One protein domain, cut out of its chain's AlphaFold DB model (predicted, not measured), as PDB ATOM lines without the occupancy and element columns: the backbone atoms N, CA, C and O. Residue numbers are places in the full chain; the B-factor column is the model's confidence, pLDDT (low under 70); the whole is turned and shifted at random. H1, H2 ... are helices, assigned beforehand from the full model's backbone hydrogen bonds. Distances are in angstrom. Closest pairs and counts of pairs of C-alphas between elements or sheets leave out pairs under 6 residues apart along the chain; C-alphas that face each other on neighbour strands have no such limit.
ATOM      1  N   ARG A   2      20.000 -14.560 -40.193       74.06
ATOM      2  CA  ARG A   2      19.934 -15.400 -38.969       74.06
ATOM      3  C   ARG A   2      21.185 -16.252 -38.710       74.06
ATOM      4  O   ARG A   2      21.808 -16.089 -37.678       74.06
ATOM      5  N   VAL A   3      21.642 -17.005 -39.713       73.88
ATOM      6  CA  VAL A   3      22.891 -17.800 -39.642       73.88
ATOM      7  C   VAL A   3      24.117 -16.961 -39.247       73.88
ATOM      8  O   VAL A   3      25.044 -17.457 -38.618       73.88
ATOM      9  N   PHE A   4      24.138 -15.682 -39.625       74.81
ATOM     10  CA  PHE A   4      25.217 -14.769 -39.268       74.81
ATOM     11  C   PHE A   4      25.127 -14.332 -37.799       74.81
ATOM     12  O   PHE A   4      26.125 -14.388 -37.093       74.81
ATOM     13  N   LEU A   5      23.932 -13.974 -37.326       75.75
ATOM     14  CA  LEU A   5      23.693 -13.616 -35.923       75.75
ATOM     15  C   LEU A   5      23.973 -14.791 -34.974       75.75
ATOM     16  O   LEU A   5      24.595 -14.591 -33.934       75.75
ATOM     17  N   ASP A   6      23.620 -16.013 -35.375       77.44
ATOM     18  CA  ASP A   6      23.924 -17.227 -34.605       77.44
ATOM     19  C   ASP A   6      25.437 -17.458 -34.489       77.44
ATOM     20  O   ASP A   6      25.941 -17.789 -33.418       77.44
ATOM     21  N   ARG A   7      26.197 -17.216 -35.569       74.25
ATOM     22  CA  ARG A   7      27.671 -17.297 -35.553       74.25
ATOM     23  C   ARG A   7      28.319 -16.258 -34.643       74.25
ATOM     24  O   ARG A   7      29.401 -16.516 -34.123       74.25
ATOM     25  N   LEU A   8      27.677 -15.107 -34.452       74.75
ATOM     26  CA  LEU A   8      28.117 -14.078 -33.508       74.75
ATOM     27  C   LEU A   8      27.721 -14.394 -32.056       74.75
ATOM     28  O   LEU A   8      28.086 -13.640 -31.156       74.75
ATOM     29  N   GLY A   9      26.970 -15.476 -31.817       74.06
ATOM     30  CA  GLY A   9      26.424 -15.803 -30.502       74.06
ATOM     31  C   GLY A   9      25.326 -14.838 -30.045       74.06
ATOM     32  O   GLY A   9      25.084 -14.711 -28.846       74.06
ATOM     33  N   CYS A  10      24.677 -14.120 -30.969       77.38
ATOM     34  CA  CYS A  10      23.603 -13.193 -30.625       77.38
ATOM     35  C   CYS A  10      22.330 -13.947 -30.217       77.38
ATOM     36  O   CYS A  10      21.828 -14.785 -30.963       77.38
ATOM     37  N   GLY A  11      21.741 -13.573 -29.078       82.00
ATOM     38  CA  GLY A  11      20.358 -13.922 -28.764       82.00
ATOM     39  C   GLY A  11      19.390 -13.057 -29.573       82.00
ATOM     40  O   GLY A  11      19.528 -11.834 -29.594       82.00
ATOM     41  N   ILE A  12      18.415 -13.678 -30.242       85.06
ATOM     42  CA  ILE A  12      17.367 -12.969 -30.988       85.06
ATOM     43  C   ILE A  12      16.084 -12.969 -30.158       85.06
ATOM     44  O   ILE A  12      15.571 -14.036 -29.822       85.06
ATOM     45  N   ALA A  13      15.560 -11.773 -29.892       87.19
ATOM     46  CA  ALA A  13      14.231 -11.548 -29.341       87.19
ATOM     47  C   ALA A  13      13.400 -10.759 -30.360       87.19
ATOM     48  O   ALA A  13      13.845  -9.734 -30.876       87.19
ATOM     49  N   VAL A  14      12.211 -11.262 -30.675       88.56
ATOM     50  CA  VAL A  14      11.243 -10.638 -31.581       88.56
ATOM     51  C   VAL A  14      10.046 -10.209 -30.749       88.56
ATOM     52  O   VAL A  14       9.484 -11.030 -30.030       88.56
ATOM     53  N   ILE A  15       9.669  -8.941 -30.858       87.38
ATOM     54  CA  ILE A  15       8.600  -8.319 -30.074       87.38
ATOM     55  C   ILE A  15       7.487  -7.859 -31.020       87.38
ATOM     56  O   ILE A  15       7.758  -7.452 -32.150       87.38
ATOM     57  N   GLY A  16       6.243  -7.918 -30.546       82.31
ATOM     58  CA  GLY A  16       5.060  -7.417 -31.243       82.31
ATOM     59  C   GLY A  16       4.109  -8.518 -31.706       82.31
ATOM     60  O   GLY A  16       4.361  -9.707 -31.538       82.31
ATOM     61  N   GLU A  17       3.004  -8.113 -32.325       72.81
ATOM     62  CA  GLU A  17       1.866  -8.986 -32.659       72.81
ATOM     63  C   GLU A  17       2.205 -10.120 -33.645       72.81
ATOM     64  O   GLU A  17       1.522 -11.136 -33.704       72.81
ATOM     65  N   GLN A  18       3.290  -9.965 -34.408       70.94
ATOM     66  CA  GLN A  18       3.783 -10.970 -35.355       70.94
ATOM     67  C   GLN A  18       4.907 -11.845 -34.771       70.94
ATOM     68  O   GLN A  18       5.482 -12.676 -35.480       70.94
ATOM     69  N   ALA A  19       5.260 -11.660 -33.495       79.25
ATOM     70  CA  ALA A  19       6.250 -12.486 -32.825       79.25
ATOM     71  C   ALA A  19       5.694 -13.904 -32.635       79.25
ATOM     72  O   ALA A  19       4.705 -14.125 -31.943       79.25
ATOM     73  N   SER A  20       6.340 -14.884 -33.264       75.56
ATOM     74  CA  SER A  20       5.953 -16.290 -33.163       75.56
ATOM     75  C   SER A  20       7.178 -17.201 -33.159       75.56
ATOM     76  O   SER A  20       8.209 -16.900 -33.772       75.56
ATOM     77  N   GLY A  21       7.063 -18.330 -32.459       81.88
ATOM     78  CA  GLY A  21       8.107 -19.346 -32.336       81.88
ATOM     79  C   GLY A  21       9.135 -19.070 -31.232       81.88
ATOM     80  O   GLY A  21       8.914 -18.271 -30.331       81.88
ATOM     81  N   ALA A  22      10.282 -19.750 -31.311       81.94
ATOM     82  CA  ALA A  22      11.282 -19.829 -30.235       81.94
ATOM     83  C   ALA A  22      11.992 -18.506 -29.872       81.94
ATOM     84  O   ALA A  22      12.726 -18.460 -28.891       81.94
ATOM     85  N   HIS A  23      11.799 -17.448 -30.661       82.25
ATOM     86  CA  HIS A  23      12.392 -16.124 -30.430       82.25
ATOM     87  C   HIS A  23      11.350 -15.073 -30.043       82.25
ATOM     88  O   HIS A  23      11.701 -13.903 -29.912       82.25
ATOM     89  N   ALA A  24      10.076 -15.458 -29.924       88.44
ATOM     90  CA  ALA A  24       9.033 -14.541 -29.501       88.44
ATOM     91  C   ALA A  24       9.279 -14.131 -28.046       88.44
ATOM     92  O   ALA A  24       9.416 -14.984 -27.169       88.44
ATOM     93  N   ALA A  25       9.353 -12.827 -27.815       88.31
ATOM     94  CA  ALA A  25       9.458 -12.237 -26.496       88.31
ATOM     95  C   ALA A  25       8.218 -11.379 -26.246       88.31
ATOM     96  O   ALA A  25       7.823 -10.574 -27.091       88.31
ATOM     97  N   GLU A  26       7.615 -11.567 -25.079       89.81
ATOM     98  CA  GLU A  26       6.529 -10.721 -24.610       89.81
ATOM     99  C   GLU A  26       7.107  -9.419 -24.048       89.81
ATOM    100  O   GLU A  26       7.959  -9.428 -23.157       89.81
ATOM    101  N   ASP A  27       6.641  -8.297 -24.583       89.62
ATOM    102  CA  ASP A  27       6.956  -6.958 -24.090       89.62
ATOM    103  C   ASP A  27       5.883  -6.541 -23.083       89.62
ATOM    104  O   ASP A  27       4.901  -5.889 -23.430       89.62
ATOM    105  N   VAL A  28       6.048  -7.020 -21.848       90.75
ATOM    106  CA  VAL A  28       5.027  -7.019 -20.784       90.75
ATOM    107  C   VAL A  28       4.474  -5.624 -20.475       90.75
ATOM    108  O   VAL A  28       3.290  -5.482 -20.178       90.75
ATOM    109  N   ASP A  29       5.318  -4.595 -20.527       91.69
ATOM    110  CA  ASP A  29       4.956  -3.207 -20.228       91.69
ATOM    111  C   ASP A  29       4.958  -2.297 -21.467       91.69
ATOM    112  O   ASP A  29       4.697  -1.101 -21.351       91.69
ATOM    113  N   GLY A  30       5.227  -2.854 -22.652       89.31
ATOM    114  CA  GLY A  30       5.304  -2.106 -23.905       89.31
ATOM    115  C   GLY A  30       6.541  -1.213 -24.043       89.31
ATOM    116  O   GLY A  30       6.662  -0.503 -25.046       89.31
ATOM    117  N   ALA A  31       7.467  -1.216 -23.077       91.31
ATOM    118  CA  ALA A  31       8.579  -0.270 -23.048       91.31
ATOM    119  C   ALA A  31       9.523  -0.439 -24.246       91.31
ATOM    120  O   ALA A  31      10.088   0.541 -24.738       91.31
ATOM    121  N   GLN A  32       9.707  -1.668 -24.744       88.75
ATOM    122  CA  GLN A  32      10.554  -1.904 -25.916       88.75
ATOM    123  C   GLN A  32       9.887  -1.425 -27.203       88.75
ATOM    124  O   GLN A  32      10.537  -0.793 -28.038       88.75
ATOM    125  N   SER A  33       8.594  -1.697 -27.345       91.06
ATOM    126  CA  SER A  33       7.790  -1.263 -28.486       91.06
ATOM    127  C   SER A  33       7.705   0.264 -28.560       91.06
ATOM    128  O   SER A  33       7.876   0.841 -29.636       91.06
ATOM    129  N   ASP A  34       7.515   0.932 -27.420       92.81
ATOM    130  CA  ASP A  34       7.497   2.392 -27.334       92.81
ATOM    131  C   ASP A  34       8.852   3.010 -27.670       92.81
ATOM    132  O   ASP A  34       8.907   3.940 -28.476       92.81
ATOM    133  N   TYR A  35       9.947   2.450 -27.151       88.31
ATOM    134  CA  TYR A  35      11.296   2.911 -27.471       88.31
ATOM    135  C   TYR A  35      11.598   2.827 -28.976       88.31
ATOM    136  O   TYR A  35      12.085   3.792 -29.571       88.31
ATOM    137  N   LEU A  36      11.276   1.688 -29.606       90.50
ATOM    138  CA  LEU A  36      11.440   1.488 -31.049       90.50
ATOM    139  C   LEU A  36      10.625   2.513 -31.850       90.50
ATOM    140  O   LEU A  36      11.147   3.127 -32.783       90.50
ATOM    141  N   ARG A  37       9.365   2.736 -31.461       92.31
ATOM    142  CA  ARG A  37       8.456   3.680 -32.121       92.31
ATOM    143  C   ARG A  37       8.918   5.128 -31.985       92.31
ATOM    144  O   ARG A  37       8.947   5.835 -32.988       92.31
ATOM    145  N   GLU A  38       9.294   5.556 -30.782       95.12
ATOM    146  CA  GLU A  38       9.783   6.914 -30.502       95.12
ATOM    147  C   GLU A  38      11.004   7.262 -31.362       95.12
ATOM    148  O   GLU A  38      11.118   8.376 -31.868       95.12
ATOM    149  N   HIS A  39      11.885   6.285 -31.587       90.12
ATOM    150  CA  HIS A  39      13.131   6.489 -32.321       90.12
ATOM    151  C   HIS A  39      13.046   6.094 -33.805       90.12
ATOM    152  O   HIS A  39      14.057   6.151 -34.508       90.12
ATOM    153  N   GLY A  40      11.872   5.682 -34.302       91.50
ATOM    154  CA  GLY A  40      11.691   5.236 -35.689       91.50
ATOM    155  C   GLY A  40      12.534   4.006 -36.058       91.50
ATOM    156  O   GLY A  40      12.967   3.869 -37.202       91.50
ATOM    157  N   MET A  41      12.810   3.130 -35.091       88.12
ATOM    158  CA  MET A  41      13.657   1.947 -35.245       88.12
ATOM    159  C   MET A  41      12.810   0.688 -35.444       88.12
ATOM    160  O   MET A  41      11.819   0.479 -34.756       88.12
ATOM    161  N   ALA A  42      13.237  -0.201 -36.344       85.44
ATOM    162  CA  ALA A  42      12.613  -1.518 -36.514       85.44
ATOM    163  C   ALA A  42      13.248  -2.604 -35.624       85.44
ATOM    164  O   ALA A  42      12.612  -3.605 -35.310       85.44
ATOM    165  N   ALA A  43      14.516  -2.425 -35.247       86.19
ATOM    166  CA  ALA A  43      15.266  -3.296 -34.348       86.19
ATOM    167  C   ALA A  43      16.508  -2.554 -33.834       86.19
ATOM    168  O   ALA A  43      16.996  -1.629 -34.486       86.19
ATOM    169  N   TYR A  44      17.063  -3.002 -32.713       81.00
ATOM    170  CA  TYR A  44      18.366  -2.560 -32.223       81.00
ATOM    171  C   TYR A  44      19.189  -3.779 -31.770       81.00
ATOM    172  O   TYR A  44      18.636  -4.828 -31.440       81.00
ATOM    173  N   LEU A  45      20.519  -3.647 -31.718       80.38
ATOM    174  CA  LEU A  45      21.413  -4.667 -31.160       80.38
ATOM    175  C   LEU A  45      21.886  -4.227 -29.771       80.38
ATOM    176  O   LEU A  45      22.573  -3.215 -29.642       80.38
ATOM    177  N   ARG A  46      21.538  -4.989 -28.729       73.62
ATOM    178  CA  ARG A  46      22.024  -4.747 -27.363       73.62
ATOM    179  C   ARG A  46      23.182  -5.670 -27.024       73.62
ATOM    180  O   ARG A  46      23.099  -6.877 -27.216       73.62
ATOM    181  N   ARG A  47      24.245  -5.090 -26.463       71.50
ATOM    182  CA  ARG A  47      25.345  -5.825 -25.835       71.50
ATOM    183  C   ARG A  47      25.176  -5.773 -24.316       71.50
ATOM    184  O   ARG A  47      25.224  -4.669 -23.773       71.50
ATOM    185  N   PRO A  48      24.981  -6.913 -23.637       59.97
ATOM    186  CA  PRO A  48      24.726  -6.934 -22.198       59.97
ATOM    187  C   PRO A  48      25.946  -6.557 -21.332       59.97
ATOM    188  O   PRO A  48      25.764  -6.235 -20.165       59.97
TER     189      PRO A  48
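This is residues 2 to 48 of the 89 residues of an uncharacterized protein of marine sediment metagenome (UniProt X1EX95). What does the model look like? It has little regular structure: two short helices, H1 and H2, set far apart on opposite sides of a looping, mostly unnamed course, with residues 3 to 9, of which 3 to 7 belong to H1, sticking out. From there a long link runs across, doubles back in a loop through residues 16 to 24 and leads into H2, after which a tail, residues 39 to 48, folds back. What is the make-up? Of 47 printed residues 14 are in named elements, H1 then H2, with no named strand: all helix, only just loose, close to compact, with a radius of gyration of the C-alphas of 11.5 A and spans of 30 by 22 by 18 A.

Where is H1? It holds residues 2 to 7, 8.7 A long, from C-alpha 2 at (19.934, -15.400, -38.969). Where is H2? It holds residues 31 to 38, 10.4 A long, ending with C-alpha 38 at (9.783, 6.914, -30.502).

Do the helices meet? H1 and H2 are apart. Are their backbones well formed? In both, every O i to N i+4 pair is within hydrogen-bond range.

How large is it? The two farthest C-alphas, of Arg 7 and Asp 29, are 30.8 A apart. Is it continuous? The printed part has no cut, and the link from H1 to H2, 23 residues, is long. Where is confidence low? Residue 48 is under 70.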